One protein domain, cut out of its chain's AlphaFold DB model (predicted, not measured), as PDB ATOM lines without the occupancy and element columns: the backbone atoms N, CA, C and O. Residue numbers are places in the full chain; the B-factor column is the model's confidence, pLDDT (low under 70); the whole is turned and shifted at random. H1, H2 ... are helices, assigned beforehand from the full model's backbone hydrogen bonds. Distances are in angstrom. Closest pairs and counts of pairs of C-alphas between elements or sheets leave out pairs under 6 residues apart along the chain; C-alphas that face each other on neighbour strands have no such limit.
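AT A GLANCE: This is residues 85 to 89 and 114 to 182 of the 182 residues of an uncharacterized protein of Gemmatimonadaceae bacterium (UniProt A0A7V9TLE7). Two helices, H1 and H3, lie side by side and run the same way, and H2 crosses H1 at nearly a right angle, its later part reaching H3 through a few residues. The longest axis runs roughly along H1 and H3, with a loop at each end, residues 134 to 139 and 158 to 163. The printed part has 74 residues, with three named helices in the order H1, H2, H3 and no named strand, and is all helix. It is compact, with a radius of gyration of the C-alphas of 12.1 A, and spans 38 by 25 by 22 A, only just elongated.

HOW THE PARTS SIT: Start with H1, residues 117 to 133, and look next at H2, residues 140 to 157: they touch, closest at the C-alphas of Ala 127 and Met 147, 5.4 A apart, H2 with residues 143 to 151 alone. Their lines are only just about perpendicular, at 72 degrees. H1 touches H3, residues 164 to 180, closest at the C-alphas of Leu 126 and Ile 176, 5.7 A apart, with a shallow tilt of 28 degrees, the same way. H2, with residues 154 to 155 alone, and H3, with residues 168 to 171 alone, only just touch, with 3 pairs of C-alphas within 8 A; the closest, Leu 154 and Leu 168, are 7.1 A apart. H2 and H3 run opposite ways at a steep tilt of 64 degrees. Every O i to N i+4 pair is within hydrogen-bond range in H1 and H3, and 12 of 14 are in H2.

IN THESE COORDINATES: Find C-alpha 117 at (19.511, -38.737, -42.697); from there H1 runs 24.6 A to Glu 133. Find C-alpha 140 at (27.649, -51.844, -35.511), where H2 begins its 26.5 A. H3 covers 24.8 A from Arg 164 to C-alpha 180 at (22.388, -56.344, -56.536).

THE WHOLE: Residues 90 to 113 are not printed, and C-alphas 89 and 114 are 26.9 A apart across the cut. Both links are short. The C-alphas of Gly 135 and Asn 161, the two farthest apart, are 38.1 A apart. Mean pLDDT of the printed part is 87.4; residues 138 and 182 are under 70.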
ATOM      1  N   LEU A  85      35.762 -49.803 -57.534       87.88
ATOM      2  CA  LEU A  85      36.362 -48.781 -56.665       87.88
ATOM      3  C   LEU A  85      36.214 -49.165 -55.188       87.88
ATOM      4  O   LEU A  85      37.164 -49.054 -54.409       87.88
ATOM      5  N   LEU A  86      35.025 -49.624 -54.796       87.38
ATOM      6  CA  LEU A  86      34.705 -49.969 -53.411       87.38
ATOM      7  C   LEU A  86      35.388 -51.265 -52.951       87.38
ATOM      8  O   LEU A  86      35.749 -51.372 -51.775       87.38
ATOM      9  N   SER A  87      35.635 -52.220 -53.851       82.88
ATOM     10  CA  SER A  87      36.356 -53.464 -53.549       82.88
ATOM     11  C   SER A  87      37.882 -53.316 -53.589       82.88
ATOM     12  O   SER A  87      38.602 -54.246 -53.224       82.88
ATOM     13  N   ALA A  88      38.413 -52.172 -54.035       81.06
ATOM     14  CA  ALA A  88      39.851 -51.986 -54.187       81.06
ATOM     15  C   ALA A  88      40.607 -52.135 -52.839       81.06
ATOM     16  O   ALA A  88      40.195 -51.546 -51.825       81.06
ATOM     17  N   PRO A  89      41.737 -52.877 -52.799       72.88
ATOM     18  CA  PRO A  89      42.502 -53.098 -51.574       72.88
ATOM     19  C   PRO A  89      42.956 -51.796 -50.901       72.88
ATOM     20  O   PRO A  89      43.425 -50.860 -51.559       72.88
ATOM     21  N   GLY A 114      27.433 -33.895 -41.069       84.56
ATOM     22  CA  GLY A 114      27.218 -33.029 -42.231       84.56
ATOM     23  C   GLY A 114      26.381 -33.656 -43.347       84.56
ATOM     24  O   GLY A 114      26.242 -33.032 -44.393       84.56
ATOM     25  N   LEU A 115      25.877 -34.882 -43.166       89.62
ATOM     26  CA  LEU A 115      25.042 -35.585 -44.136       89.62
ATOM     27  C   LEU A 115      23.583 -35.577 -43.684       89.62
ATOM     28  O   LEU A 115      23.274 -35.689 -42.496       89.62
ATOM     29  N   SER A 116      22.667 -35.527 -44.643       92.25
ATOM     30  CA  SER A 116      21.260 -35.793 -44.378       92.25
ATOM     31  C   SER A 116      21.046 -37.223 -43.868       92.25
ATOM     32  O   SER A 116      21.836 -38.153 -44.093       92.25
ATOM     33  N   SER A 117      19.919 -37.414 -43.180       91.19
ATOM     34  CA  SER A 117      19.511 -38.737 -42.697       91.19
ATOM     35  C   SER A 117      19.311 -39.739 -43.839       91.19
ATOM     36  O   SER A 117      19.590 -40.923 -43.668       91.19
ATOM     37  N   GLU A 118      18.879 -39.274 -45.011       93.81
ATOM     38  CA  GLU A 118      18.711 -40.093 -46.210       93.81
ATOM     39  C   GLU A 118      20.058 -40.575 -46.755       93.81
ATOM     40  O   GLU A 118      20.258 -41.780 -46.907       93.81
ATOM     41  N   THR A 119      21.023 -39.668 -46.940       94.19
ATOM     42  CA  THR A 119      22.381 -40.030 -47.379       94.19
ATOM     43  C   THR A 119      23.035 -41.016 -46.411       94.19
ATOM     44  O   THR A 119      23.678 -41.977 -46.833       94.19
ATOM     45  N   THR A 120      22.832 -40.820 -45.107       94.31
ATOM     46  CA  THR A 120      23.360 -41.718 -44.070       94.31
ATOM     47  C   THR A 120      22.735 -43.115 -44.153       94.31
ATOM     48  O   THR A 120      23.452 -44.109 -44.040       94.31
ATOM     49  N   LYS A 121      21.420 -43.213 -44.404       94.50
ATOM     50  CA  LYS A 121      20.723 -44.496 -44.611       94.50
ATOM     51  C   LYS A 121      21.222 -45.225 -45.857       94.50
ATOM     52  O   LYS A 121      21.533 -46.409 -45.772       94.50
ATOM     53  N   LEU A 122      21.355 -44.519 -46.981       95.50
ATOM     54  CA  LEU A 122      21.892 -45.087 -48.222       95.50
ATOM     55  C   LEU A 122      23.328 -45.597 -48.028       95.50
ATOM     56  O   LEU A 122      23.674 -46.696 -48.458       95.50
ATOM     57  N   LEU A 123      24.168 -44.825 -47.335       94.06
ATOM     58  CA  LEU A 123      25.547 -45.216 -47.052       94.06
ATOM     59  C   LEU A 123      25.623 -46.463 -46.158       94.06
ATOM     60  O   LEU A 123      26.465 -47.329 -46.396       94.06
ATOM     61  N   ARG A 124      24.738 -46.559 -45.159       93.94
ATOM     62  CA  ARG A 124      24.595 -47.741 -44.300       93.94
ATOM     63  C   ARG A 124      24.176 -48.966 -45.110       93.94
ATOM     64  O   ARG A 124      24.866 -49.975 -45.046       93.94
ATOM     65  N   GLN A 125      23.144 -48.848 -45.946       94.19
ATOM     66  CA  GLN A 125      22.690 -49.935 -46.820       94.19
ATOM     67  C   GLN A 125      23.816 -50.444 -47.735       94.19
ATOM     68  O   GLN A 125      24.008 -51.648 -47.895       94.19
ATOM     69  N   LEU A 126      24.608 -49.533 -48.309       93.00
ATOM     70  CA  LEU A 126      25.765 -49.894 -49.126       93.00
ATOM     71  C   LEU A 126      26.852 -50.625 -48.313       93.00
ATOM     72  O   LEU A 126      27.505 -51.534 -48.830       93.00
ATOM     73  N   ALA A 127      27.094 -50.206 -47.067       91.62
ATOM     74  CA  ALA A 127      28.052 -50.845 -46.167       91.62
ATOM     75  C   ALA A 127      27.612 -52.264 -45.791       91.62
ATOM     76  O   ALA A 127      28.380 -53.203 -45.990       91.62
ATOM     77  N   GLU A 128      26.369 -52.417 -45.342       91.62
ATOM     78  CA  GLU A 128      25.759 -53.700 -44.980       91.62
ATOM     79  C   GLU A 128      25.794 -54.683 -46.158       91.62
ATOM     80  O   GLU A 128      26.300 -55.795 -46.012       91.62
ATOM     81  N   GLY A 129      25.380 -54.254 -47.358       88.75
ATOM     82  CA  GLY A 129      25.416 -55.099 -48.557       88.75
ATOM     83  C   GLY A 129      26.826 -55.579 -48.918       88.75
ATOM     84  O   GLY A 129      27.030 -56.744 -49.241       88.75
ATOM     85  N   SER A 130      27.835 -54.711 -48.795       87.06
ATOM     86  CA  SER A 130      29.229 -55.097 -49.071       87.06
ATOM     87  C   SER A 130      29.833 -56.023 -48.015       87.06
ATOM     88  O   SER A 130      30.674 -56.855 -48.344       87.06
ATOM     89  N   LEU A 131      29.447 -55.877 -46.745       88.00
ATOM     90  CA  LEU A 131      29.882 -56.783 -45.680       88.00
ATOM     91  C   LEU A 131      29.223 -58.160 -45.824       88.00
ATOM     92  O   LEU A 131      29.892 -59.180 -45.641       88.00
ATOM     93  N   ALA A 132      27.951 -58.181 -46.230       86.50
ATOM     94  CA  ALA A 132      27.212 -59.402 -46.514       86.50
ATOM     95  C   ALA A 132      27.842 -60.213 -47.662       86.50
ATOM     96  O   ALA A 132      27.993 -61.425 -47.520       86.50
ATOM     97  N   GLU A 133      28.298 -59.568 -48.748       84.75
ATOM     98  CA  GLU A 133      29.036 -60.240 -49.840       84.75
ATOM     99  C   GLU A 133      30.314 -60.951 -49.356       84.75
ATOM    100  O   GLU A 133      30.724 -61.964 -49.923       84.75
ATOM    101  N   LEU A 134      30.946 -60.440 -48.296       81.88
ATOM    102  CA  LEU A 134      32.148 -61.023 -47.695       81.88
ATOM    103  C   LEU A 134      31.835 -62.091 -46.633       81.88
ATOM    104  O   LEU A 134      32.760 -62.645 -46.038       81.88
ATOM    105  N   GLY A 135      30.554 -62.370 -46.372       81.69
ATOM    106  CA  GLY A 135      30.109 -63.295 -45.329       81.69
ATOM    107  C   GLY A 135      30.415 -62.815 -43.906       81.69
ATOM    108  O   GLY A 135      30.441 -63.627 -42.980       81.69
ATOM    109  N   ILE A 136      30.685 -61.519 -43.718       82.06
ATOM    110  CA  ILE A 136      31.010 -60.957 -42.406       82.06
ATOM    111  C   ILE A 136      29.710 -60.592 -41.691       82.06
ATOM    112  O   ILE A 136      28.877 -59.871 -42.233       82.06
ATOM    113  N   GLN A 137      29.544 -61.088 -40.463       72.50
ATOM    114  CA  GLN A 137      28.385 -60.752 -39.641       72.50
ATOM    115  C   GLN A 137      28.435 -59.300 -39.172       72.50
ATOM    116  O   GLN A 137      29.485 -58.783 -38.777       72.50
ATOM    117  N   ASP A 138      27.268 -58.670 -39.217       65.69
ATOM    118  CA  ASP A 138      27.090 -57.268 -38.896       65.69
ATOM    119  C   ASP A 138      27.388 -57.002 -37.411       65.69
ATOM    120  O   ASP A 138      26.756 -57.552 -36.507       65.69
ATOM    121  N   THR A 139      28.391 -56.163 -37.169       75.75
ATOM    122  CA  THR A 139      28.615 -55.524 -35.876       75.75
ATOM    123  C   THR A 139      28.600 -54.027 -36.128       75.75
ATOM    124  O   THR A 139      29.231 -53.551 -37.071       75.75
ATOM    125  N   GLU A 140      27.907 -53.271 -35.280       75.00
ATOM    126  CA  GLU A 140      27.649 -51.844 -35.511       75.00
ATOM    127  C   GLU A 140      28.938 -51.037 -35.777       75.00
ATOM    128  O   GLU A 140      28.989 -50.218 -36.694       75.00
ATOM    129  N   GLY A 141      30.033 -51.360 -35.077       81.75
ATOM    130  CA  GLY A 141      31.342 -50.734 -35.306       81.75
ATOM    131  C   GLY A 141      32.001 -51.086 -36.650       81.75
ATOM    132  O   GLY A 141      32.782 -50.292 -37.186       81.75
ATOM    133  N   LEU A 142      31.693 -52.251 -37.226       85.00
ATOM    134  CA  LEU A 142      32.174 -52.654 -38.547       85.00
ATOM    135  C   LEU A 142      31.410 -51.923 -39.656       85.00
ATOM    136  O   LEU A 142      32.040 -51.434 -40.596       85.00
ATOM    137  N   VAL A 143      30.088 -51.786 -39.516       89.31
ATOM    138  CA  VAL A 143      29.264 -51.014 -40.455       89.31
ATOM    139  C   VAL A 143      29.696 -49.557 -40.483       89.31
ATOM    140  O   VAL A 143      29.964 -49.039 -41.564       89.31
ATOM    141  N   GLU A 144      29.876 -48.899 -39.335       89.12
ATOM    142  CA  GLU A 144      30.341 -47.503 -39.309       89.12
ATOM    143  C   GLU A 144      31.737 -47.323 -39.927       89.12
ATOM    144  O   GLU A 144      31.997 -46.356 -40.657       89.12
ATOM    145  N   SER A 145      32.640 -48.277 -39.680       88.31
ATOM    146  CA  SER A 145      33.977 -48.282 -40.282       88.31
ATOM    147  C   SER A 145      33.907 -48.401 -41.805       88.31
ATOM    148  O   SER A 145      34.627 -47.698 -42.525       88.31
ATOM    149  N   GLU A 146      33.022 -49.261 -42.308       90.00
ATOM    150  CA  GLU A 146      32.833 -49.456 -43.740       90.00
ATOM    151  C   GLU A 146      32.109 -48.265 -44.383       90.00
ATOM    152  O   GLU A 146      32.541 -47.791 -45.434       90.00
ATOM    153  N   MET A 147      31.106 -47.681 -43.720       93.00
ATOM    154  CA  MET A 147      30.475 -46.419 -44.127       93.00
ATOM    155  C   MET A 147      31.523 -45.310 -44.288       93.00
ATOM    156  O   MET A 147      31.591 -44.661 -45.333       93.00
ATOM    157  N   THR A 148      32.401 -45.132 -43.295       91.62
ATOM    158  CA  THR A 148      33.471 -44.119 -43.320       91.62
ATOM    159  C   THR A 148      34.448 -44.354 -44.474       91.62
ATOM    160  O   THR A 148      34.829 -43.417 -45.192       91.62
ATOM    161  N   ARG A 149      34.844 -45.614 -44.692       89.81
ATOM    162  CA  ARG A 149      35.722 -46.009 -45.800       89.81
ATOM    163  C   ARG A 149      35.083 -45.683 -47.147       89.81
ATOM    164  O   ARG A 149      35.728 -45.054 -47.988       89.81
ATOM    165  N   LYS A 150      33.832 -46.095 -47.356       91.50
ATOM    166  CA  LYS A 150      33.103 -45.883 -48.610       91.50
ATOM    167  C   LYS A 150      32.885 -44.397 -48.875       91.50
ATOM    168  O   LYS A 150      33.215 -43.936 -49.964       91.50
ATOM    169  N   LEU A 151      32.465 -43.627 -47.869       92.38
ATOM    170  CA  LEU A 151      32.330 -42.173 -47.973       92.38
ATOM    171  C   LEU A 151      33.640 -41.519 -48.427       92.38
ATOM    172  O   LEU A 151      33.639 -40.727 -49.365       92.38
ATOM    173  N   SER A 152      34.769 -41.899 -47.823       90.06
ATOM    174  CA  SER A 152      36.088 -41.356 -48.176       90.06
ATOM    175  C   SER A 152      36.497 -41.666 -49.622       90.06
ATOM    176  O   SER A 152      37.161 -40.855 -50.270       90.06
ATOM    177  N   LEU A 153      36.114 -42.837 -50.142       89.62
ATOM    178  CA  LEU A 153      36.362 -43.214 -51.534       89.62
ATOM    179  C   LEU A 153      35.470 -42.424 -52.498       89.62
ATOM    180  O   LEU A 153      35.983 -41.858 -53.464       89.62
ATOM    181  N   LEU A 154      34.169 -42.338 -52.213       91.25
ATOM    182  CA  LEU A 154      33.185 -41.670 -53.071       91.25
ATOM    183  C   LEU A 154      33.341 -40.142 -53.068       91.25
ATOM    184  O   LEU A 154      33.192 -39.503 -54.111       91.25
ATOM    185  N   ALA A 155      33.740 -39.548 -51.940       89.25
ATOM    186  CA  ALA A 155      33.969 -38.108 -51.814       89.25
ATOM    187  C   ALA A 155      35.005 -37.572 -52.819       89.25
ATOM    188  O   ALA A 155      34.937 -36.411 -53.223       89.25
ATOM    189  N   ARG A 156      35.943 -38.423 -53.261       87.94
ATOM    190  CA  ARG A 156      36.979 -38.090 -54.254       87.94
ATOM    191  C   ARG A 156      36.468 -38.010 -55.691       87.94
ATOM    192  O   ARG A 156      37.198 -37.531 -56.552       87.94
ATOM    193  N   SER A 157      35.276 -38.531 -55.957       85.50
ATOM    194  CA  SER A 157      34.625 -38.458 -57.271       85.50
ATOM    195  C   SER A 157      33.574 -37.354 -57.368       85.50
ATOM    196  O   SER A 157      33.020 -37.135 -58.444       85.50
ATOM    197  N   LEU A 158      33.304 -36.651 -56.264       87.81
ATOM    198  CA  LEU A 158      32.315 -35.581 -56.239       87.81
ATOM    199  C   LEU A 158      32.847 -34.325 -56.937       87.81
ATOM    200  O   LEU A 158      34.032 -34.004 -56.798       87.81
ATOM    201  N   PRO A 159      31.980 -33.585 -57.648       80.50
ATOM    202  CA  PRO A 159      32.364 -32.314 -58.240       80.50
ATOM    203  C   PRO A 159      32.809 -31.320 -57.156       80.50
ATOM    204  O   PRO A 159      32.287 -31.307 -56.040       80.50
ATOM    205  N   GLU A 160      33.783 -30.465 -57.480       78.56
ATOM    206  CA  GLU A 160      34.263 -29.426 -56.554       78.56
ATOM    207  C   GLU A 160      33.181 -28.380 -56.257       78.56
ATOM    208  O   GLU A 160      33.080 -27.917 -55.125       78.56
ATOM    209  N   ASN A 161      32.323 -28.096 -57.240       81.50
ATOM    210  CA  ASN A 161      31.258 -27.098 -57.169       81.50
ATOM    211  C   ASN A 161      29.878 -27.732 -57.413       81.50
ATOM    212  O   ASN A 161      29.764 -28.702 -58.164       81.50
ATOM    213  N   GLY A 162      28.831 -27.132 -56.841       83.88
ATOM    214  CA  GLY A 162      27.437 -27.560 -57.008       83.88
ATOM    215  C   GLY A 162      26.917 -28.425 -55.860       83.88
ATOM    216  O   GLY A 162      27.486 -28.438 -54.768       83.88
ATOM    217  N   ASP A 163      25.816 -29.136 -56.109       88.88
ATOM    218  CA  ASP A 163      25.183 -30.023 -55.130       88.88
ATOM    219  C   ASP A 163      26.005 -31.306 -54.924       88.88
ATOM    220  O   ASP A 163      25.860 -32.311 -55.626       88.88
ATOM    221  N   ARG A 164      26.927 -31.245 -53.959       89.69
ATOM    222  CA  ARG A 164      27.801 -32.367 -53.597       89.69
ATOM    223  C   ARG A 164      27.040 -33.503 -52.927       89.69
ATOM    224  O   ARG A 164      27.443 -34.652 -53.090       89.69
ATOM    225  N   GLU A 165      25.991 -33.194 -52.167       90.62
ATOM    226  CA  GLU A 165      25.242 -34.218 -51.446       90.62
ATOM    227  C   GLU A 165      24.325 -34.992 -52.393       90.62
ATOM    228  O   GLU A 165      24.391 -36.218 -52.402       90.62
ATOM    229  N   GLY A 166      23.585 -34.317 -53.277       91.62
ATOM    230  CA  GLY A 166      22.816 -34.994 -54.323       91.62
ATOM    231  C   GLY A 166      23.709 -35.821 -55.256       91.62
ATOM    232  O   GLY A 166      23.380 -36.956 -55.607       91.62
ATOM    233  N   ALA A 167      24.903 -35.321 -55.600       91.12
ATOM    234  CA  ALA A 167      25.889 -36.106 -56.347       91.12
ATOM    235  C   ALA A 167      26.346 -37.360 -55.577       91.12
ATOM    236  O   ALA A 167      26.475 -38.429 -56.172       91.12
ATOM    237  N   LEU A 168      26.566 -37.249 -54.264       93.62
ATOM    238  CA  LEU A 168      26.932 -38.380 -53.414       93.62
ATOM    239  C   LEU A 168      25.808 -39.417 -53.336       93.62
ATOM    240  O   LEU A 168      26.080 -40.602 -53.514       93.62
ATOM    241  N   GLN A 169      24.564 -38.983 -53.125       94.25
ATOM    242  CA  GLN A 169      23.396 -39.866 -53.091       94.25
ATOM    243  C   GLN A 169      23.277 -40.671 -54.386       94.25
ATOM    244  O   GLN A 169      23.219 -41.898 -54.336       94.25
ATOM    245  N   ASN A 170      23.348 -40.009 -55.544       92.94
ATOM    246  CA  ASN A 170      23.273 -40.670 -56.848       92.94
ATOM    247  C   ASN A 170      24.367 -41.734 -57.033       92.94
ATOM    248  O   ASN A 170      24.108 -42.825 -57.541       92.94
ATOM    249  N   VAL A 171      25.594 -41.439 -56.593       93.06
ATOM    250  CA  VAL A 171      26.713 -42.387 -56.671       93.06
ATOM    251  C   VAL A 171      26.508 -43.576 -55.727       93.06
ATOM    252  O   VAL A 171      26.816 -44.704 -56.108       93.06
ATOM    253  N   ILE A 172      25.967 -43.357 -54.523       93.81
ATOM    254  CA  ILE A 172      25.651 -44.440 -53.579       93.81
ATOM    255  C   ILE A 172      24.532 -45.330 -54.126       93.81
ATOM    256  O   ILE A 172      24.685 -46.548 -54.114       93.81
ATOM    257  N   ILE A 173      23.445 -44.744 -54.636       93.69
ATOM    258  CA  ILE A 173      22.319 -45.483 -55.229       93.69
ATOM    259  C   ILE A 173      22.826 -46.380 -56.354       93.69
ATOM    260  O   ILE A 173      22.608 -47.589 -56.328       93.69
ATOM    261  N   ARG A 174      23.608 -45.812 -57.275       91.19
ATOM    262  CA  ARG A 174      24.215 -46.577 -58.362       91.19
ATOM    263  C   ARG A 174      25.101 -47.700 -57.828       91.19
ATOM    264  O   ARG A 174      25.009 -48.816 -58.312       91.19
ATOM    265  N   ALA A 175      25.925 -47.448 -56.811       91.44
ATOM    266  CA  ALA A 175      26.747 -48.492 -56.197       91.44
ATOM    267  C   ALA A 175      25.907 -49.644 -55.617       91.44
ATOM    268  O   ALA A 175      26.277 -50.801 -55.786       91.44
ATOM    269  N   ILE A 176      24.780 -49.340 -54.966       92.12
ATOM    270  CA  ILE A 176      23.844 -50.344 -54.440       92.12
ATOM    271  C   ILE A 176      23.240 -51.165 -55.588       92.12
ATOM    272  O   ILE A 176      23.212 -52.391 -55.515       92.12
ATOM    273  N   GLU A 177      22.809 -50.512 -56.669       91.19
ATOM    274  CA  GLU A 177      22.318 -51.193 -57.875       91.19
ATOM    275  C   GLU A 177      23.384 -52.124 -58.476       91.19
ATOM    276  O   GLU A 177      23.076 -53.249 -58.859       91.19
ATOM    277  N   GLU A 178      24.651 -51.696 -58.520       89.31
ATOM    278  CA  GLU A 178      25.753 -52.523 -59.025       89.31
ATOM    279  C   GLU A 178      26.037 -53.762 -58.167       89.31
ATOM    280  O   GLU A 178      26.539 -54.744 -58.713       89.31
ATOM    281  N   LEU A 179      25.767 -53.722 -56.857       85.38
ATOM    282  CA  LEU A 179      25.910 -54.887 -55.975       85.38
ATOM    283  C   LEU A 179      24.785 -55.900 -56.211       85.38
ATOM    284  O   LEU A 179      25.052 -57.085 -56.338       85.38
ATOM    285  N   HIS A 180      23.537 -55.445 -56.355       81.81
ATOM    286  CA  HIS A 180      22.388 -56.344 -56.536       81.81
ATOM    287  C   HIS A 180      22.325 -57.048 -57.902       81.81
ATOM    288  O   HIS A 180      21.544 -57.980 -58.071       81.81
ATOM    289  N   VAL A 181      23.092 -56.585 -58.892       77.00
ATOM    290  CA  VAL A 181      23.136 -57.172 -60.244       77.00
ATOM    291  C   VAL A 181      24.215 -58.264 -60.376       77.00
ATOM    292  O   VAL A 181      24.273 -58.934 -61.408       77.00
ATOM    293  N   ARG A 182      25.079 -58.447 -59.371       59.94
ATOM    294  CA  ARG A 182      26.169 -59.440 -59.378       59.94
ATOM    295  C   ARG A 182      25.712 -60.811 -58.898       59.94
ATOM    296  O   ARG A 182      26.255 -61.791 -59.455       59.94
TER     297      ARG A 182